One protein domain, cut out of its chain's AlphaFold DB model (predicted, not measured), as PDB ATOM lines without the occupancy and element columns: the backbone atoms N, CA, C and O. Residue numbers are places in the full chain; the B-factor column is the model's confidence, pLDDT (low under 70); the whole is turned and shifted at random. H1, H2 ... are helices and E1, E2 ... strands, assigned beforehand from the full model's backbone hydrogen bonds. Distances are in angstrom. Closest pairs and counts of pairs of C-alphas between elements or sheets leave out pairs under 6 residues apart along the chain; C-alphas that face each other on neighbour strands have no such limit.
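Overview. This is residues 12 to 153 of the 156 residues of an uncharacterized protein of Rugamonas rubra (UniProt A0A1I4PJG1). Two antiparallel sheets lie face to face as a sandwich, their strands crossed at 42 degrees, and the larger, strongly twisted sheet, E1 to E5, curls round the one named helix, H1, on its side away from the second sheet, E6 to E9. The long link from E5 to E6 carries the chain from one sheet to the other. The printed part has 142 residues, with H1 first and then nine named strands; the larger sheet is branched at E3, and the other has the order E6, E7, E8, E9. The class is mostly strand, and the whole is compact, with a radius of gyration of the C-alphas of 15.9 A and spans of 49 by 33 by 20 A.

Arrangement. In the larger sheet, E3, residues 49 to 58, has E1, residues 29 to 31, and E2, residues 37 to 41, on one side and E4, residues 65 to 76, on the other side. The pairing is staggered: N 30 and O 57 are 2.8 A apart across E1 and E3, and N 39 and O 51 are 2.9 A apart across E2 and E3. In the hairpin of E3 and E4, N 52 and O 70 are 2.8 A apart. E5, residues 83 to 92, bends by 58 degrees at residue 88 and forms a hairpin with E4, with N 71 and O 89 at 2.9 A. H1, residues 12 to 24, is on this sheet; its closest C-alphas to E5 are those of Leu 13 and Tyr 85, 6.0 A apart. In H1 every O i to N i+4 pair is within hydrogen-bond range. The second sheet is a meander, each strand the antiparallel neighbour of the one before: E6, residues 107 to 111; E7, residues 116 to 125; E8, residues 137 to 146; and E9, residues 149 to 152. N 109 and O 118 are 2.8 A apart across E6 and E7, N 121 and O 141 2.8 A across E7 and E8, and N 144 and O 151 2.8 A across E8 and E9. The closest C-alphas of E5 and E9 are those of Asp 89 and Arg 149, 5.7 A apart.

Along the chain. H1 begins at C-alpha 12, (-39.379, -17.900, -42.943), and is 18.8 A long. E3 measures 28.9 A, E4 33.5 A, E5 25.8 A, E7 26.3 A and E8 28.8 A. E9 ends at C-alpha 152, (-12.869, -19.352, -44.984).

Size, cuts and confidence. The C-alphas of Glu 78 and Asp 129, the two farthest apart, are 54.2 A apart. The printed part has no cut. The links E5 to E6 and E7 to E8 are long. Mean pLDDT of the printed part is 87.8, with residues 59 to 64 and 95 to 97 under 70.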
ATOM      1  N   PRO A  12     -40.004 -18.463 -44.141       94.94
ATOM      2  CA  PRO A  12     -39.379 -17.900 -42.943       94.94
ATOM      3  C   PRO A  12     -37.869 -17.665 -43.080       94.94
ATOM      4  O   PRO A  12     -37.355 -16.719 -42.498       94.94
ATOM      5  N   LEU A  13     -37.160 -18.486 -43.863       95.62
ATOM      6  CA  LEU A  13     -35.742 -18.267 -44.156       95.62
ATOM      7  C   LEU A  13     -35.559 -17.084 -45.112       95.62
ATOM      8  O   LEU A  13     -34.700 -16.239 -44.877       95.62
ATOM      9  N   ILE A  14     -36.392 -16.994 -46.154       95.56
ATOM     10  CA  ILE A  14     -36.394 -15.855 -47.084       95.56
ATOM     11  C   ILE A  14     -36.639 -14.536 -46.350       95.56
ATOM     12  O   ILE A  14     -35.898 -13.583 -46.571       95.56
ATOM     13  N   ASP A  15     -37.612 -14.501 -45.437       95.50
ATOM     14  CA  ASP A  15     -37.930 -13.310 -44.646       95.50
ATOM     15  C   ASP A  15     -36.721 -12.878 -43.774       95.50
ATOM     16  O   ASP A  15     -36.492 -11.685 -43.572       95.50
ATOM     17  N   GLN A  16     -35.901 -13.821 -43.282       97.06
ATOM     18  CA  GLN A  16     -34.663 -13.493 -42.553       97.06
ATOM     19  C   GLN A  16     -33.536 -13.015 -43.472       97.06
ATOM     20  O   GLN A  16     -32.809 -12.089 -43.116       97.06
ATOM     21  N   VAL A  17     -33.394 -13.608 -44.659       96.19
ATOM     22  CA  VAL A  17     -32.414 -13.163 -45.663       96.19
ATOM     23  C   VAL A  17     -32.746 -11.760 -46.167       96.19
ATOM     24  O   VAL A  17     -31.839 -10.953 -46.360       96.19
ATOM     25  N   GLU A  18     -34.025 -11.428 -46.325       95.19
ATOM     26  CA  GLU A  18     -34.477 -10.079 -46.678       95.19
ATOM     27  C   GLU A  18     -34.077  -9.059 -45.605       95.19
ATOM     28  O   GLU A  18     -33.430  -8.061 -45.913       95.19
ATOM     29  N   ARG A  19     -34.340  -9.351 -44.325       96.00
ATOM     30  CA  ARG A  19     -33.891  -8.494 -43.212       96.00
ATOM     31  C   ARG A  19     -32.375  -8.331 -43.180       96.00
ATOM     32  O   ARG A  19     -31.886  -7.228 -42.967       96.00
ATOM     33  N   LEU A  20     -31.627  -9.414 -43.398       95.50
ATOM     34  CA  LEU A  20     -30.167  -9.366 -43.446       95.50
ATOM     35  C   LEU A  20     -29.662  -8.539 -44.637       95.50
ATOM     36  O   LEU A  20     -28.704  -7.787 -44.499       95.50
ATOM     37  N   THR A  21     -30.326  -8.634 -45.788       93.19
ATOM     38  CA  THR A  21     -30.026  -7.816 -46.971       93.19
ATOM     39  C   THR A  21     -30.168  -6.329 -46.647       93.19
ATOM     40  O   THR A  21     -29.263  -5.560 -46.963       93.19
ATOM     41  N   GLU A  22     -31.246  -5.923 -45.971       92.88
ATOM     42  CA  GLU A  22     -31.455  -4.525 -45.562       92.88
ATOM     43  C   GLU A  22     -30.353  -3.998 -44.631       92.88
ATOM     44  O   GLU A  22     -30.026  -2.816 -44.682       92.88
ATOM     45  N   LEU A  23     -29.746  -4.864 -43.811       93.75
ATOM     46  CA  LEU A  23     -28.622  -4.490 -42.942       93.75
ATOM     47  C   LEU A  23     -27.293  -4.341 -43.697       93.75
ATOM     48  O   LEU A  23     -26.410  -3.622 -43.233       93.75
ATOM     49  N   LEU A  24     -27.122  -5.054 -44.812       90.75
ATOM     50  CA  LEU A  24     -25.856  -5.125 -45.553       90.75
ATOM     51  C   LEU A  24     -25.800  -4.199 -46.768       90.75
ATOM     52  O   LEU A  24     -24.708  -3.864 -47.229       90.75
ATOM     53  N   ARG A  25     -26.952  -3.837 -47.333       88.06
ATOM     54  CA  ARG A  25     -27.016  -3.020 -48.544       88.06
ATOM     55  C   ARG A  25     -26.680  -1.559 -48.261       88.06
ATOM     56  O   ARG A  25     -26.978  -1.017 -47.200       88.06
ATOM     57  N   ASP A  26     -26.095  -0.910 -49.258       85.50
ATOM     58  CA  ASP A  26     -26.032   0.547 -49.316       85.50
ATOM     59  C   ASP A  26     -27.342   1.121 -49.914       85.50
ATOM     60  O   ASP A  26     -28.198   0.356 -50.374       85.50
ATOM     61  N   PRO A  27     -27.536   2.455 -49.927       85.50
ATOM     62  CA  PRO A  27     -28.763   3.071 -50.440       85.50
ATOM     63  C   PRO A  27     -29.105   2.767 -51.909       85.50
ATOM     64  O   PRO A  27     -30.254   2.957 -52.303       85.50
ATOM     65  N   TYR A  28     -28.138   2.319 -52.712       82.94
ATOM     66  CA  TYR A  28     -28.294   2.014 -54.138       82.94
ATOM     67  C   TYR A  28     -28.393   0.510 -54.413       82.94
ATOM     68  O   TYR A  28     -28.798   0.103 -55.504       82.94
ATOM     69  N   ALA A  29     -28.018  -0.319 -53.441       85.25
ATOM     70  CA  ALA A  29     -28.068  -1.761 -53.552       85.25
ATOM     71  C   ALA A  29     -29.422  -2.344 -53.145       85.25
ATOM     72  O   ALA A  29     -30.116  -1.840 -52.259       85.25
ATOM     73  N   VAL A  30     -29.781  -3.436 -53.817       84.69
ATOM     74  CA  VAL A  30     -30.964  -4.258 -53.574       84.69
ATOM     75  C   VAL A  30     -30.551  -5.723 -53.459       84.69
ATOM     76  O   VAL A  30     -29.511  -6.136 -53.972       84.69
ATOM     77  N   GLY A  31     -31.356  -6.524 -52.769       83.62
ATOM     78  CA  GLY A  31     -31.196  -7.976 -52.764       83.62
ATOM     79  C   GLY A  31     -32.133  -8.665 -53.743       83.62
ATOM     80  O   GLY A  31     -33.147  -8.109 -54.165       83.62
ATOM     81  N   TYR A  32     -31.859  -9.944 -53.992       82.19
ATOM     82  CA  TYR A  32     -32.787 -10.848 -54.676       82.19
ATOM     83  C   TYR A  32     -33.130 -12.049 -53.792       82.19
ATOM     84  O   TYR A  32     -32.696 -13.165 -54.086       82.19
ATOM     85  N   PRO A  33     -33.932 -11.877 -52.721       78.50
ATOM     86  CA  PRO A  33     -34.196 -12.953 -51.768       78.50
ATOM     87  C   PRO A  33     -34.747 -14.223 -52.431       78.50
ATOM     88  O   PRO A  33     -34.387 -15.328 -52.048       78.50
ATOM     89  N   LYS A  34     -35.543 -14.098 -53.499       75.88
ATOM     90  CA  LYS A  34     -36.091 -15.254 -54.235       75.88
ATOM     91  C   LYS A  34     -35.045 -16.084 -54.988       75.88
ATOM     92  O   LYS A  34     -35.321 -17.235 -55.302       75.88
ATOM     93  N   ALA A  35     -33.877 -15.515 -55.279       84.12
ATOM     94  CA  ALA A  35     -32.751 -16.220 -55.887       84.12
ATOM     95  C   ALA A  35     -31.805 -16.832 -54.838       84.12
ATOM     96  O   ALA A  35     -30.771 -17.389 -55.201       84.12
ATOM     97  N   THR A  36     -32.146 -16.734 -53.545       91.00
ATOM     98  CA  THR A  36     -31.346 -17.308 -52.461       91.00
ATOM     99  C   THR A  36     -31.206 -18.809 -52.652       91.00
ATOM    100  O   THR A  36     -32.193 -19.547 -52.674       91.00
ATOM    101  N   LEU A  37     -29.962 -19.265 -52.728       93.44
ATOM    102  CA  LEU A  37     -29.644 -20.681 -52.657       93.44
ATOM    103  C   LEU A  37     -29.623 -21.084 -51.189       93.44
ATOM    104  O   LEU A  37     -29.070 -20.356 -50.365       93.44
ATOM    105  N   PHE A  38     -30.177 -22.244 -50.852       94.69
ATOM    106  CA  PHE A  38     -30.143 -22.741 -49.482       94.69
ATOM    107  C   PHE A  38     -29.821 -24.233 -49.424       94.69
ATOM    108  O   PHE A  38     -30.090 -24.986 -50.362       94.69
ATOM    109  N   LYS A  39     -29.217 -24.651 -48.312       95.06
ATOM    110  CA  LYS A  39     -28.986 -26.055 -47.994       95.06
ATOM    111  C   LYS A  39     -29.045 -26.265 -46.488       95.06
ATOM    112  O   LYS A  39     -28.297 -25.631 -45.746       95.06
ATOM    113  N   MET A  40     -29.888 -27.196 -46.049       94.75
ATOM    114  CA  MET A  40     -29.853 -27.681 -44.671       94.75
ATOM    115  C   MET A  40     -28.639 -28.585 -44.462       94.75
ATOM    116  O   MET A  40     -28.387 -29.508 -45.242       94.75
ATOM    117  N   LEU A  41     -27.897 -28.315 -43.396       93.38
ATOM    118  CA  LEU A  41     -26.738 -29.063 -42.945       93.38
ATOM    119  C   LEU A  41     -26.953 -29.473 -41.486       93.38
ATOM    120  O   LEU A  41     -27.669 -28.820 -40.730       93.38
ATOM    121  N   SER A  42     -26.290 -30.543 -41.071       91.88
ATOM    122  CA  SER A  42     -26.258 -30.953 -39.668       91.88
ATOM    123  C   SER A  42     -24.799 -30.998 -39.227       91.88
ATOM    124  O   SER A  42     -24.131 -31.984 -39.533       91.88
ATOM    125  N   PRO A  43     -24.255 -29.956 -38.577       86.50
ATOM    126  CA  PRO A  43     -22.878 -29.938 -38.077       86.50
ATOM    127  C   PRO A  43     -22.692 -30.841 -36.857       86.50
ATOM    128  O   PRO A  43     -21.638 -31.461 -36.719       86.50
ATOM    129  N   GLN A  44     -23.730 -31.024 -36.041       82.94
ATOM    130  CA  GLN A  44     -23.736 -31.948 -34.905       82.94
ATOM    131  C   GLN A  44     -24.987 -32.839 -34.906       82.94
ATOM    132  O   GLN A  44     -25.827 -32.776 -35.808       82.94
ATOM    133  N   LYS A  45     -25.071 -33.793 -33.971       81.25
ATOM    134  CA  LYS A  45     -26.261 -34.646 -33.825       81.25
ATOM    135  C   LYS A  45     -27.357 -33.830 -33.137       81.25
ATOM    136  O   LYS A  45     -27.117 -33.308 -32.059       81.25
ATOM    137  N   GLY A  46     -28.536 -33.751 -33.751       81.12
ATOM    138  CA  GLY A  46     -29.656 -32.954 -33.232       81.12
ATOM    139  C   GLY A  46     -29.588 -31.465 -33.580       81.12
ATOM    140  O   GLY A  46     -30.540 -30.751 -33.307       81.12
ATOM    141  N   GLU A  47     -28.512 -31.013 -34.226       86.62
ATOM    142  CA  GLU A  47     -28.380 -29.643 -34.716       86.62
ATOM    143  C   GLU A  47     -28.706 -29.588 -36.212       86.62
ATOM    144  O   GLU A  47     -28.229 -30.411 -37.006       86.62
ATOM    145  N   GLN A  48     -29.508 -28.600 -36.595       92.25
ATOM    146  CA  GLN A  48     -29.770 -28.259 -37.983       92.25
ATOM    147  C   GLN A  48     -29.431 -26.796 -38.214       92.25
ATOM    148  O   GLN A  48     -29.827 -25.920 -37.447       92.25
ATOM    149  N   VAL A  49     -28.706 -26.546 -39.297       94.62
ATOM    150  CA  VAL A  49     -28.353 -25.202 -39.734       94.62
ATOM    151  C   VAL A  49     -28.687 -25.049 -41.210       94.62
ATOM    152  O   VAL A  49     -28.509 -25.981 -41.996       94.62
ATOM    153  N   ALA A  50     -29.168 -23.877 -41.597       95.88
ATOM    154  CA  ALA A  50     -29.348 -23.500 -42.986       95.88
ATOM    155  C   ALA A  50     -28.143 -22.679 -43.438       95.88
ATOM    156  O   ALA A  50     -27.915 -21.581 -42.931       95.88
ATOM    157  N   LEU A  51     -27.401 -23.192 -44.415       96.56
ATOM    158  CA  LEU A  51     -26.436 -22.400 -45.166       96.56
ATOM    159  C   LEU A  51     -27.162 -21.750 -46.340       96.56
ATOM    160  O   LEU A  51     -27.815 -22.451 -47.118       96.56
ATOM    161  N   THR A  52     -27.021 -20.439 -46.494       96.31
ATOM    162  CA  THR A  52     -27.577 -19.696 -47.622       96.31
ATOM    163  C   THR A  52     -26.504 -18.965 -48.410       96.31
ATOM    164  O   THR A  52     -25.462 -18.583 -47.874       96.31
ATOM    165  N   VAL A  53     -26.784 -18.772 -49.698       94.56
ATOM    166  CA  VAL A  53     -26.076 -17.832 -50.564       94.56
ATOM    167  C   VAL A  53     -27.080 -16.844 -51.122       94.56
ATOM    168  O   VAL A  53     -28.053 -17.249 -51.757       94.56
ATOM    169  N   PHE A  54     -26.831 -15.557 -50.908       92.56
ATOM    170  CA  PHE A  54     -27.643 -14.474 -51.455       92.56
ATOM    171  C   PHE A  54     -26.753 -13.350 -51.983       92.56
ATOM    172  O   PHE A  54     -25.600 -13.208 -51.570       92.56
ATOM    173  N   THR A  55     -27.291 -12.569 -52.916       89.31
ATOM    174  CA  THR A  55     -26.578 -11.472 -53.582       89.31
ATOM    175  C   THR A  55     -27.167 -10.134 -53.156       89.31
ATOM    176  O   THR A  55     -28.391  -9.981 -53.124       89.31
ATOM    177  N   VAL A  56     -26.285  -9.173 -52.882       89.06
ATOM    178  CA  VAL A  56     -26.603  -7.748 -52.761       89.06
ATOM    179  C   VAL A  56     -25.944  -7.031 -53.939       89.06
ATOM    180  O   VAL A  56     -24.729  -7.144 -54.127       89.06
ATOM    181  N   GLU A  57     -26.745  -6.331 -54.741       83.12
ATOM    182  CA  GLU A  57     -26.312  -5.714 -55.996       83.12
ATOM    183  C   GLU A  57     -26.850  -4.287 -56.157       83.12
ATOM    184  O   GLU A  57     -28.040  -4.030 -55.972       83.12
ATOM    185  N   GLY A  58     -25.969  -3.353 -56.516       74.19
ATOM    186  CA  GLY A  58     -26.305  -1.975 -56.880       74.19
ATOM    187  C   GLY A  58     -26.932  -1.843 -58.266       74.19
ATOM    188  O   GLY A  58     -26.222  -1.957 -59.261       74.19
ATOM    189  N   PHE A  59     -28.214  -1.474 -58.363       62.50
ATOM    190  CA  PHE A  59     -28.753  -0.933 -59.617       62.50
ATOM    191  C   PHE A  59     -28.477   0.571 -59.673       62.50
ATOM    192  O   PHE A  59     -28.990   1.332 -58.859       62.50
ATOM    193  N   GLY A  60     -27.689   1.015 -60.656       49.31
ATOM    194  CA  GLY A  60     -27.475   2.448 -60.908       49.31
ATOM    195  C   GLY A  60     -26.059   2.974 -60.663       49.31
ATOM    196  O   GLY A  60     -25.904   4.140 -60.315       49.31
ATOM    197  N   GLY A  61     -25.021   2.155 -60.870       40.47
ATOM    198  CA  GLY A  61     -23.624   2.621 -60.881       40.47
ATOM    199  C   GLY A  61     -22.862   2.462 -59.561       40.47
ATOM    200  O   GLY A  61     -21.746   2.965 -59.440       40.47
ATOM    201  N   GLY A  62     -23.426   1.747 -58.582       47.50
ATOM    202  CA  GLY A  62     -22.684   1.284 -57.410       47.50
ATOM    203  C   GLY A  62     -21.803   0.078 -57.753       47.50
ATOM    204  O   GLY A  62     -22.257  -0.865 -58.388       47.50
ATOM    205  N   ASN A  63     -20.548   0.069 -57.300       52.75
ATOM    206  CA  ASN A  63     -19.600  -1.042 -57.516       52.75
ATOM    207  C   ASN A  63     -19.837  -2.256 -56.588       52.75
ATOM    208  O   ASN A  63     -18.981  -3.141 -56.494       52.75
ATOM    209  N   ASN A  64     -20.959  -2.289 -55.868       61.53
ATOM    210  CA  ASN A  64     -21.268  -3.330 -54.898       61.53
ATOM    211  C   ASN A  64     -22.097  -4.430 -55.562       61.53
ATOM    212  O   ASN A  64     -23.321  -4.394 -55.545       61.53
ATOM    213  N   HIS A  65     -21.399  -5.406 -56.142       79.69
ATOM    214  CA  HIS A  65     -21.925  -6.747 -56.388       79.69
ATOM    215  C   HIS A  65     -21.183  -7.713 -55.460       79.69
ATOM    216  O   HIS A  65     -20.005  -8.032 -55.683       79.69
ATOM    217  N   THR A  66     -21.874  -8.155 -54.412       87.31
ATOM    218  CA  THR A  66     -21.315  -9.046 -53.393       87.31
ATOM    219  C   THR A  66     -22.302 -10.165 -53.100       87.31
ATOM    220  O   THR A  66     -23.455  -9.922 -52.742       87.31
ATOM    221  N   GLN A  67     -21.836 -11.403 -53.235       89.94
ATOM    222  CA  GLN A  67     -22.535 -12.560 -52.691       89.94
ATOM    223  C   GLN A  67     -22.094 -12.787 -51.247       89.94
ATOM    224  O   GLN A  67     -20.950 -12.511 -50.899       89.94
ATOM    225  N   TYR A  68     -22.979 -13.324 -50.416       93.44
ATOM    226  CA  TYR A  68     -22.702 -13.631 -49.015       93.44
ATOM    227  C   TYR A  68     -23.041 -15.083 -48.707       93.44
ATOM    228  O   TYR A  68     -24.050 -15.595 -49.189       93.44
ATOM    229  N   PHE A  69     -22.228 -15.719 -47.867       95.88
ATOM    230  CA  PHE A  69     -22.661 -16.871 -47.088       95.88
ATOM    231  C   PHE A  69     -23.326 -16.370 -45.816       95.88
ATOM    232  O   PHE A  69     -22.714 -15.593 -45.086       95.88
ATOM    233  N   ALA A  70     -24.524 -16.857 -45.510       96.88
ATOM    234  CA  ALA A  70     -25.097 -16.732 -44.174       96.88
ATOM    235  C   ALA A  70     -25.461 -18.106 -43.617       96.88
ATOM    236  O   ALA A  70     -25.918 -18.991 -44.340       96.88
ATOM    237  N   MET A  71     -25.224 -18.282 -42.322       96.50
ATOM    238  CA  MET A  71     -25.597 -19.480 -41.584       96.50
ATOM    239  C   MET A  71     -26.692 -19.127 -40.592       96.50
ATOM    240  O   MET A  71     -26.552 -18.170 -39.829       96.50
ATOM    241  N   PHE A  72     -27.751 -19.924 -40.574       97.12
ATOM    242  CA  PHE A  72     -28.839 -19.792 -39.619       97.12
ATOM    243  C   PHE A  72     -28.991 -21.083 -38.828       97.12
ATOM    244  O   PHE A  72     -28.979 -22.156 -39.428       97.12
ATOM    245  N   SER A  73     -29.187 -21.004 -37.516       95.44
ATOM    246  CA  SER A  73     -29.698 -22.148 -36.763       95.44
ATOM    247  C   SER A  73     -31.168 -22.346 -37.116       95.44
ATOM    248  O   SER A  73     -31.874 -21.385 -37.432       95.44
ATOM    249  N   TYR A  74     -31.615 -23.598 -37.105       94.94
ATOM    250  CA  TYR A  74     -33.002 -23.960 -37.350       94.94
ATOM    251  C   TYR A  74     -33.633 -24.511 -36.081       94.94
ATOM    252  O   TYR A  74     -33.171 -25.507 -35.523       94.94
ATOM    253  N   GLU A  75     -34.717 -23.872 -35.668       93.00
ATOM    254  CA  GLU A  75     -35.508 -24.253 -34.508       93.00
ATOM    255  C   GLU A  75     -36.986 -24.299 -34.889       93.00
ATOM    256  O   GLU A  75     -37.419 -23.719 -35.886       93.00
ATOM    257  N   THR A  76     -37.780 -24.993 -34.085       92.88
ATOM    258  CA  THR A  76     -39.236 -24.985 -34.195       92.88
ATOM    259  C   THR A  76     -39.850 -24.938 -32.803       92.88
ATOM    260  O   THR A  76     -39.194 -25.283 -31.822       92.88
ATOM    261  N   ASP A  77     -41.107 -24.507 -32.715       89.50
ATOM    262  CA  ASP A  77     -41.908 -24.664 -31.500       89.50
ATOM    263  C   ASP A  77     -42.089 -26.143 -31.101       89.50
ATOM    264  O   ASP A  77     -41.783 -27.054 -31.873       89.50
ATOM    265  N   GLU A  78     -42.613 -26.380 -29.894       86.06
ATOM    266  CA  GLU A  78     -42.822 -27.723 -29.317       86.06
ATOM    267  C   GLU A  78     -43.643 -28.653 -30.229       86.06
ATOM    268  O   GLU A  78     -43.429 -29.864 -30.253       86.06
ATOM    269  N   ASP A  79     -44.543 -28.069 -31.021       86.62
ATOM    270  CA  ASP A  79     -45.432 -28.749 -31.963       86.62
ATOM    271  C   ASP A  79     -44.811 -28.995 -33.353       86.62
ATOM    272  O   ASP A  79     -45.439 -29.637 -34.200       86.62
ATOM    273  N   GLY A  80     -43.624 -28.450 -33.643       84.69
ATOM    274  CA  GLY A  80     -42.988 -28.568 -34.958       84.69
ATOM    275  C   GLY A  80     -43.607 -27.706 -36.073       84.69
ATOM    276  O   GLY A  80     -43.330 -27.929 -37.251       84.69
ATOM    277  N   LYS A  81     -44.493 -26.761 -35.737       87.44
ATOM    278  CA  LYS A  81     -45.332 -25.997 -36.679       87.44
ATOM    279  C   LYS A  81     -44.772 -24.623 -37.022       87.44
ATOM    280  O   LYS A  81     -45.155 -24.059 -38.049       87.44
ATOM    281  N   ARG A  82     -43.920 -24.054 -36.169       88.88
ATOM    282  CA  ARG A  82     -43.389 -22.693 -36.335       88.88
ATOM    283  C   ARG A  82     -41.876 -22.730 -36.514       88.88
ATOM    284  O   ARG A  82     -41.156 -22.508 -35.543       88.88
ATOM    285  N   PRO A  83     -41.391 -22.976 -37.742       93.75
ATOM    286  CA  PRO A  83     -39.966 -22.913 -38.021       93.75
ATOM    287  C   PRO A  83     -39.439 -21.491 -37.811       93.75
ATOM    288  O   PRO A  83     -40.010 -20.516 -38.314       93.75
ATOM    289  N   HIS A  84     -38.319 -21.382 -37.110       95.19
ATOM    290  CA  HIS A  84     -37.581 -20.150 -36.896       95.19
ATOM    291  C   HIS A  84     -36.126 -20.332 -37.327       95.19
ATOM    292  O   HIS A  84     -35.510 -21.369 -37.085       95.19
ATOM    293  N   TYR A  85     -35.595 -19.303 -37.981       96.81
ATOM    294  CA  TYR A  85     -34.207 -19.248 -38.415       96.81
ATOM    295  C   TYR A  85     -33.527 -18.090 -37.699       96.81
ATOM    296  O   TYR A  85     -33.920 -16.936 -37.894       96.81
ATOM    297  N   THR A  86     -32.520 -18.386 -36.883       96.62
ATOM    298  CA  THR A  86     -31.742 -17.372 -36.162       96.62
ATOM    299  C   THR A  86     -30.380 -17.227 -36.815       96.62
ATOM    300  O   THR A  86     -29.692 -18.216 -37.048       96.62
ATOM    301  N   LEU A  87     -29.987 -15.993 -37.142       97.50
ATOM    302  CA  LEU A  87     -28.689 -15.724 -37.757       97.50
ATOM    303  C   LEU A  87     -27.559 -16.122 -36.801       97.50
ATOM    304  O   LEU A  87     -27.506 -15.642 -35.672       97.50
ATOM    305  N   MET A  88     -26.646 -16.965 -37.278       96.12
ATOM    306  CA  MET A  88     -25.431 -17.348 -36.557       96.12
ATOM    307  C   MET A  88     -24.239 -16.517 -37.028       96.12
ATOM    308  O   MET A  88     -23.524 -15.928 -36.217       96.12
ATOM    309  N   ASP A  89     -24.032 -16.459 -38.346       96.81
ATOM    310  CA  ASP A  89     -22.931 -15.702 -38.932       96.81
ATOM    311  C   ASP A  89     -23.176 -15.354 -40.401       96.81
ATOM    312  O   ASP A  89     -23.983 -15.998 -41.080       96.81
ATOM    313  N   VAL A  90     -22.444 -14.356 -40.893       96.19
ATOM    314  CA  VAL A  90     -22.463 -13.929 -42.294       96.19
ATOM    315  C   VAL A  90     -21.069 -13.491 -42.739       96.19
ATOM    316  O   VAL A  90     -20.414 -12.702 -42.062       96.19
ATOM    317  N   ILE A  91     -20.612 -13.990 -43.890       94.31
ATOM    318  CA  ILE A  91     -19.321 -13.623 -44.492       94.31
ATOM    319  C   ILE A  91     -19.463 -13.413 -46.009       94.31
ATOM    320  O   ILE A  91     -20.271 -14.093 -46.647       94.31
ATOM    321  N   PRO A  92     -18.706 -12.490 -46.625       91.88
ATOM    322  CA  PRO A  92     -18.761 -12.262 -48.068       91.88
ATOM    323  C   PRO A  92     -18.082 -13.392 -48.861       91.88
ATOM    324  O   PRO A  92     -17.030 -13.903 -48.481       91.88
ATOM    325  N   ILE A  93     -18.649 -13.736 -50.016       88.31
ATOM    326  CA  ILE A  93     -18.088 -14.658 -51.014       88.31
ATOM    327  C   ILE A  93     -17.198 -13.848 -51.959       88.31
ATOM    328  O   ILE A  93     -17.524 -13.620 -53.121       88.31
ATOM    329  N   GLY A  94     -16.079 -13.341 -51.443       76.44
ATOM    330  CA  GLY A  94     -15.318 -12.334 -52.186       76.44
ATOM    331  C   GLY A  94     -16.148 -11.065 -52.450       76.44
ATOM    332  O   GLY A  94     -17.177 -10.846 -51.822       76.44
ATOM    333  N   GLY A  95     -15.708 -10.194 -53.358       67.81
ATOM    334  CA  GLY A  95     -16.416  -8.942 -53.660       67.81
ATOM    335  C   GLY A  95     -16.180  -8.496 -55.095       67.81
ATOM    336  O   GLY A  95     -15.224  -8.939 -55.713       67.81
ATOM    337  N   LYS A  96     -17.023  -7.627 -55.657       68.19
ATOM    338  CA  LYS A  96     -16.880  -7.164 -57.056       68.19
ATOM    339  C   LYS A  96     -16.826  -8.321 -58.066       68.19
ATOM    340  O   LYS A  96     -15.963  -8.341 -58.934       68.19
ATOM    341  N   GLY A  97     -17.661  -9.342 -57.874       67.31
ATOM    342  CA  GLY A  97     -17.876 -10.408 -58.865       67.31
ATOM    343  C   GLY A  97     -16.671 -11.289 -59.233       67.31
ATOM    344  O   GLY A  97     -16.789 -12.081 -60.164       67.31
ATOM    345  N   TRP A  98     -15.528 -11.203 -58.535       78.19
ATOM    346  CA  TRP A  98     -14.343 -12.015 -58.869       78.19
ATOM    347  C   TRP A  98     -14.546 -13.513 -58.608       78.19
ATOM    348  O   TRP A  98     -13.848 -14.342 -59.187       78.19
ATOM    349  N   ARG A  99     -15.497 -13.861 -57.736       84.62
ATOM    350  CA  ARG A  99     -15.872 -15.230 -57.385       84.62
ATOM    351  C   ARG A  99     -17.357 -15.293 -57.069       84.62
ATOM    352  O   ARG A  99     -17.921 -14.324 -56.565       84.62
ATOM    353  N   GLY A 100     -17.980 -16.430 -57.356       86.38
ATOM    354  CA  GLY A 100     -19.392 -16.635 -57.078       86.38
ATOM    355  C   GLY A 100     -19.807 -18.099 -56.983       86.38
ATOM    356  O   GLY A 100     -19.138 -19.006 -57.481       86.38
ATOM    357  N   VAL A 101     -20.944 -18.323 -56.330       89.12
ATOM    358  CA  VAL A 101     -21.597 -19.625 -56.188       89.12
ATOM    359  C   VAL A 101     -22.889 -19.601 -56.997       89.12
ATOM    360  O   VAL A 101     -23.819 -18.859 -56.688       89.12
ATOM    361  N   THR A 102     -22.946 -20.427 -58.041       86.12
ATOM    362  CA  THR A 102     -24.112 -20.548 -58.936       86.12
ATOM    363  C   THR A 102     -25.065 -21.668 -58.521       86.12
ATOM    364  O   THR A 102     -26.231 -21.669 -58.903       86.12
ATOM    365  N   SER A 103     -24.585 -22.630 -57.727       88.38
ATOM    366  CA  SER A 103     -25.395 -23.698 -57.138       88.38
ATOM    367  C   SER A 103     -24.817 -24.113 -55.787       88.38
ATOM    368  O   SER A 103     -23.602 -24.251 -55.638       88.38
ATOM    369  N   LEU A 104     -25.679 -24.326 -54.790       90.81
ATOM    370  CA  LEU A 104     -25.233 -24.655 -53.437       90.81
ATOM    371  C   LEU A 104     -25.143 -26.174 -53.231       90.81
ATOM    372  O   LEU A 104     -25.955 -26.791 -52.546       90.81
ATOM    373  N   ALA A 105     -24.116 -26.783 -53.822       92.25
ATOM    374  CA  ALA A 105     -23.781 -28.200 -53.646       92.25
ATOM    375  C   ALA A 105     -22.811 -28.418 -52.464       92.25
ATOM    376  O   ALA A 105     -21.753 -29.036 -52.613       92.25
ATOM    377  N   ALA A 106     -23.156 -27.870 -51.295       93.44
ATOM    378  CA  ALA A 106     -22.316 -27.915 -50.102       93.44
ATOM    379  C   ALA A 106     -22.153 -29.348 -49.566       93.44
ATOM    380  O   ALA A 106     -23.127 -30.093 -49.433       93.44
ATOM    381  N   LYS A 107     -20.918 -29.718 -49.214       94.19
ATOM    382  CA  LYS A 107     -20.596 -30.969 -48.510       94.19
ATOM    383  C   LYS A 107     -20.007 -30.644 -47.150       94.19
ATOM    384  O   LYS A 107     -19.178 -29.750 -47.051       94.19
ATOM    385  N   LEU A 108     -20.420 -31.393 -46.136       93.31
ATOM    386  CA  LEU A 108     -20.029 -31.187 -44.749       93.31
ATOM    387  C   LEU A 108     -19.226 -32.392 -44.248       93.31
ATOM    388  O   LEU A 108     -19.702 -33.525 -44.330       93.31
ATOM    389  N   VAL A 109     -18.050 -32.141 -43.683       93.06
ATOM    390  CA  VAL A 109     -17.222 -33.137 -42.997       93.06
ATOM    391  C   VAL A 109     -17.010 -32.675 -41.562       93.06
ATOM    392  O   VAL A 109     -16.586 -31.552 -41.316       93.06
ATOM    393  N   ARG A 110     -17.329 -33.539 -40.599       89.31
ATOM    394  CA  ARG A 110     -17.200 -33.230 -39.171       89.31
ATOM    395  C   ARG A 110     -15.870 -33.752 -38.645       89.31
ATOM    396  O   ARG A 110     -15.520 -34.898 -38.920       89.31
ATOM    397  N   ASP A 111     -15.196 -32.955 -37.826       86.06
ATOM    398  CA  ASP A 111     -14.061 -33.405 -37.028       86.06
ATOM    399  C   ASP A 111     -14.496 -33.571 -35.558       86.06
ATOM    400  O   ASP A 111     -14.697 -32.580 -34.847       86.06
ATOM    401  N   PRO A 112     -14.649 -34.817 -35.070       77.44
ATOM    402  CA  PRO A 112     -15.089 -35.074 -33.704       77.44
ATOM    403  C   PRO A 112     -14.041 -34.703 -32.646       77.44
ATOM    404  O   PRO A 112     -14.400 -34.595 -31.479       77.44
ATOM    405  N   LYS A 113     -12.764 -34.517 -33.011       81.75
ATOM    406  CA  LYS A 113     -11.700 -34.181 -32.049       81.75
ATOM    407  C   LYS A 113     -11.655 -32.691 -31.742       81.75
ATOM    408  O   LYS A 113     -11.343 -32.297 -30.624       81.75
ATOM    409  N   THR A 114     -11.933 -31.868 -32.746       80.44
ATOM    410  CA  THR A 114     -11.834 -30.405 -32.657       80.44
ATOM    411  C   THR A 114     -13.196 -29.725 -32.529       80.44
ATOM    412  O   THR A 114     -13.249 -28.510 -32.339       80.44
ATOM    413  N   HIS A 115     -14.290 -30.495 -32.614       80.81
ATOM    414  CA  HIS A 115     -15.671 -30.001 -32.659       80.81
ATOM    415  C   HIS A 115     -15.902 -28.960 -33.769       80.81
ATOM    416  O   HIS A 115     -16.760 -28.086 -33.650       80.81
ATOM    417  N   THR A 116     -15.139 -29.054 -34.862       88.44
ATOM    418  CA  THR A 116     -15.316 -28.212 -36.049       88.44
ATOM    419  C   THR A 116     -15.984 -28.982 -37.174       88.44
ATOM    420  O   THR A 116     -15.849 -30.206 -37.268       88.44
ATOM    421  N   ALA A 117     -16.661 -28.264 -38.063       91.81
ATOM    422  CA  ALA A 117     -17.146 -28.835 -39.309       91.81
ATOM    423  C   ALA A 117     -16.563 -28.085 -40.510       91.81
ATOM    424  O   ALA A 117     -16.657 -26.862 -40.585       91.81
ATOM    425  N   GLU A 118     -15.967 -28.821 -41.445       94.44
ATOM    426  CA  GLU A 118     -15.519 -28.298 -42.734       94.44
ATOM    427  C   GLU A 118     -16.672 -28.379 -43.737       94.44
ATOM    428  O   GLU A 118     -17.325 -29.416 -43.876       94.44
ATOM    429  N   ILE A 119     -16.923 -27.280 -44.438       95.12
ATOM    430  CA  ILE A 119     -17.929 -27.160 -45.485       95.12
ATOM    431  C   ILE A 119     -17.202 -26.856 -46.790       95.12
ATOM    432  O   ILE A 119     -16.563 -25.816 -46.920       95.12
ATOM    433  N   THR A 120     -17.316 -27.736 -47.779       95.25
ATOM    434  CA  THR A 120     -16.760 -27.508 -49.118       95.25
ATOM    435  C   THR A 120     -17.869 -27.161 -50.097       95.25
ATOM    436  O   THR A 120     -18.864 -27.889 -50.179       95.25
ATOM    437  N   ILE A 121     -17.690 -26.081 -50.853       95.19
ATOM    438  CA  ILE A 121     -18.710 -25.508 -51.732       95.19
ATOM    439  C   ILE A 121     -18.093 -25.290 -53.119       95.19
ATOM    440  O   ILE A 121     -17.133 -24.524 -53.240       95.19
ATOM    441  N   PRO A 122     -18.604 -25.950 -54.173       93.88
ATOM    442  CA  PRO A 122     -18.201 -25.652 -55.541       93.88
ATOM    443  C   PRO A 122     -18.526 -24.202 -55.905       93.88
ATOM    444  O   PRO A 122     -19.629 -23.724 -55.636       93.88
ATOM    445  N   ALA A 123     -17.576 -23.517 -56.531       92.31
ATOM    446  CA  ALA A 123     -17.709 -22.121 -56.927       92.31
ATOM    447  C   ALA A 123     -17.007 -21.871 -58.268       92.31
ATOM    448  O   ALA A 123     -16.309 -22.745 -58.796       92.31
ATOM    449  N   LEU A 124     -17.197 -20.672 -58.810       91.38
ATOM    450  CA  LEU A 124     -16.470 -20.165 -59.967       91.38
ATOM    451  C   LEU A 124     -15.670 -18.927 -59.564       91.38
ATOM    452  O   LEU A 124     -16.163 -18.115 -58.787       91.38
ATOM    453  N   GLU A 125     -14.470 -18.774 -60.109       90.00
ATOM    454  CA  GLU A 125     -13.627 -17.580 -59.993       90.00
ATOM    455  C   GLU A 125     -13.266 -17.043 -61.384       90.00
ATOM    456  O   GLU A 125     -13.303 -17.780 -62.372       90.00
ATOM    457  N   VAL A 126     -12.943 -15.754 -61.463       86.62
ATOM    458  CA  VAL A 126     -12.474 -15.102 -62.693       86.62
ATOM    459  C   VAL A 126     -11.093 -15.654 -63.046       86.62
ATOM    460  O   VAL A 126     -10.136 -15.529 -62.279       86.62
ATOM    461  N   GLY A 127     -10.998 -16.298 -64.205       87.44
ATOM    462  CA  GLY A 127      -9.754 -16.758 -64.806       87.44
ATOM    463  C   GLY A 127      -9.054 -15.677 -65.644       87.44
ATOM    464  O   GLY A 127      -9.602 -14.599 -65.856       87.44
ATOM    465  N   PRO A 128      -7.844 -15.960 -66.162       87.06
ATOM    466  CA  PRO A 128      -7.081 -15.011 -66.981       87.06
ATOM    467  C   PRO A 128      -7.785 -14.575 -68.274       87.06
ATOM    468  O   PRO A 128      -7.546 -13.469 -68.749       87.06
ATOM    469  N   ASP A 129      -8.640 -15.442 -68.820       89.62
ATOM    470  CA  ASP A 129      -9.357 -15.226 -70.082       89.62
ATOM    471  C   ASP A 129     -10.792 -14.702 -69.876       89.62
ATOM    472  O   ASP A 129     -11.515 -14.462 -70.844       89.62
ATOM    473  N   ASP A 130     -11.223 -14.533 -68.622       84.31
ATOM    474  CA  ASP A 130     -12.573 -14.085 -68.291       84.31
ATOM    475  C   ASP A 130     -12.684 -12.556 -68.362       84.31
ATOM    476  O   ASP A 130     -11.801 -11.808 -67.932       84.31
ATOM    477  N   ALA A 131     -13.830 -12.070 -68.841       81.56
ATOM    478  CA  ALA A 131     -14.187 -10.668 -68.667       81.56
ATOM    479  C   ALA A 131     -14.399 -10.355 -67.168       81.56
ATOM    480  O   ALA A 131     -14.865 -11.218 -66.414       81.56
ATOM    481  N   PRO A 132     -14.127  -9.116 -66.710       75.88
ATOM    482  CA  PRO A 132     -14.387  -8.727 -65.327       75.88
ATOM    483  C   PRO A 132     -15.830  -9.041 -64.905       75.88
ATOM    484  O   PRO A 132     -16.767  -8.657 -65.601       75.88
ATOM    485  N   ASN A 133     -15.999  -9.688 -63.747       71.81
ATOM    486  CA  ASN A 133     -17.280 -10.149 -63.178       71.81
ATOM    487  C   ASN A 133     -17.944 -11.363 -63.857       71.81
ATOM    488  O   ASN A 133     -19.065 -11.708 -63.484       71.81
ATOM    489  N   PHE A 134     -17.284 -12.037 -64.802       80.62
ATOM    490  CA  PHE A 134     -17.829 -13.227 -65.471       80.62
ATOM    491  C   PHE A 134     -16.994 -14.477 -65.154       80.62
ATOM    492  O   PHE A 134     -16.282 -14.970 -66.025       80.62
ATOM    493  N   PRO A 135     -17.046 -14.998 -63.912       84.56
ATOM    494  CA  PRO A 135     -16.211 -16.119 -63.501       84.56
ATOM    495  C   PRO A 135     -16.589 -17.414 -64.232       84.56
ATOM    496  O   PRO A 135     -17.743 -17.845 -64.181       84.56
ATOM    497  N   SER A 136     -15.611 -18.077 -64.851       87.94
ATOM    498  CA  SER A 136     -15.795 -19.372 -65.526       87.94
ATOM    499  C   SER A 136     -14.907 -20.490 -64.970       87.94
ATOM    500  O   SER A 136     -15.226 -21.679 -65.111       87.94
ATOM    501  N   LYS A 137     -13.812 -20.145 -64.282       91.88
ATOM    502  CA  LYS A 137     -12.860 -21.121 -63.748       91.88
ATOM    503  C   LYS A 137     -13.430 -21.803 -62.507       91.88
ATOM    504  O   LYS A 137     -13.793 -21.158 -61.530       91.88
ATOM    505  N   ARG A 138     -13.474 -23.139 -62.511       92.81
ATOM    506  CA  ARG A 138     -13.952 -23.923 -61.362       92.81
ATOM    507  C   ARG A 138     -12.991 -23.822 -60.182       92.81
ATOM    508  O   ARG A 138     -11.796 -24.064 -60.334       92.81
ATOM    509  N   THR A 139     -13.550 -23.575 -59.006       92.00
ATOM    510  CA  THR A 139     -12.831 -23.534 -57.733       92.00
ATOM    511  C   THR A 139     -13.661 -24.191 -56.625       92.00
ATOM    512  O   THR A 139     -14.783 -24.661 -56.843       92.00
ATOM    513  N   THR A 140     -13.098 -24.309 -55.427       93.50
ATOM    514  CA  THR A 140     -13.803 -24.834 -54.251       93.50
ATOM    515  C   THR A 140     -13.532 -23.938 -53.063       93.50
ATOM    516  O   THR A 140     -12.395 -23.825 -52.618       93.50
ATOM    517  N   ILE A 141     -14.596 -23.355 -52.521       93.25
ATOM    518  CA  ILE A 141     -14.528 -22.599 -51.277       93.25
ATOM    519  C   ILE A 141     -14.594 -23.594 -50.126       93.25
ATOM    520  O   ILE A 141     -15.462 -24.474 -50.102       93.25
ATOM    521  N   LYS A 142     -13.676 -23.459 -49.172       93.81
ATOM    522  CA  LYS A 142     -13.675 -24.239 -47.938       93.81
ATOM    523  C   LYS A 142     -13.976 -23.318 -46.772       93.81
ATOM    524  O   LYS A 142     -13.253 -22.354 -46.545       93.81
ATOM    525  N   LEU A 143     -15.029 -23.629 -46.035       94.44
ATOM    526  CA  LEU A 143     -15.389 -22.941 -44.806       94.44
ATOM    527  C   LEU A 143     -15.179 -23.878 -43.624       94.44
ATOM    528  O   LEU A 143     -15.403 -25.081 -43.727       94.44
ATOM    529  N   VAL A 144     -14.808 -23.320 -42.485       94.00
ATOM    530  CA  VAL A 144     -14.850 -23.992 -41.192       94.00
ATOM    531  C   VAL A 144     -15.925 -23.323 -40.353       94.00
ATOM    532  O   VAL A 144     -15.912 -22.108 -40.166       94.00
ATOM    533  N   LEU A 145     -16.847 -24.133 -39.839       92.44
ATOM    534  CA  LEU A 145     -17.779 -23.748 -38.793       92.44
ATOM    535  C   LEU A 145     -17.177 -24.133 -37.442       92.44
ATOM    536  O   LEU A 145     -16.961 -25.316 -37.157       92.44
ATOM    537  N   LYS A 146     -16.915 -23.128 -36.605       90.94
ATOM    538  CA  LYS A 146     -16.398 -23.306 -35.247       90.94
ATOM    539  C   LYS A 146     -17.120 -22.360 -34.300       90.94
ATOM    540  O   LYS A 146     -17.115 -21.155 -34.518       90.94
ATOM    541  N   ASN A 147     -17.725 -22.902 -33.243       86.56
ATOM    542  CA  ASN A 147     -18.463 -22.129 -32.232       86.56
ATOM    543  C   ASN A 147     -19.514 -21.182 -32.846       86.56
ATOM    544  O   ASN A 147     -19.626 -20.027 -32.447       86.56
ATOM    545  N   GLY A 148     -20.230 -21.654 -33.871       86.31
ATOM    546  CA  GLY A 148     -21.246 -20.875 -34.580       86.31
ATOM    547  C   GLY A 148     -20.715 -19.780 -35.510       86.31
ATOM    548  O   GLY A 148     -21.507 -18.999 -36.020       86.31
ATOM    549  N   ARG A 149     -19.399 -19.725 -35.751       92.25
ATOM    550  CA  ARG A 149     -18.756 -18.743 -36.635       92.25
ATOM    551  C   ARG A 149     -18.197 -19.411 -37.882       92.25
ATOM    552  O   ARG A 149     -17.603 -20.489 -37.789       92.25
ATOM    553  N   LEU A 150     -18.386 -18.763 -39.026       93.69
ATOM    554  CA  LEU A 150     -17.836 -19.166 -40.311       93.69
ATOM    555  C   LEU A 150     -16.480 -18.497 -40.533       93.69
ATOM    556  O   LEU A 150     -16.321 -17.291 -40.367       93.69
ATOM    557  N   ALA A 151     -15.507 -19.285 -40.975       92.56
ATOM    558  CA  ALA A 151     -14.236 -18.781 -41.469       92.56
ATOM    559  C   ALA A 151     -13.873 -19.493 -42.769       92.56
ATOM    560  O   ALA A 151     -13.958 -20.717 -42.846       92.56
ATOM    561  N   GLU A 152     -13.453 -18.750 -43.787       90.88
ATOM    562  CA  GLU A 152     -12.869 -19.352 -44.984       90.88
ATOM    563  C   GLU A 152     -11.452 -19.859 -44.680       90.88
ATOM    564  O   GLU A 152     -10.681 -19.194 -43.985       90.88
ATOM    565  N   VAL A 153     -11.109 -21.048 -45.179       87.94
ATOM    566  CA  VAL A 153      -9.789 -21.667 -45.002       87.94
ATOM    567  C   VAL A 153      -9.139 -21.967 -46.351       87.94
ATOM    568  O   VAL A 153      -9.745 -22.571 -47.233       87.94
TER     569      VAL A 153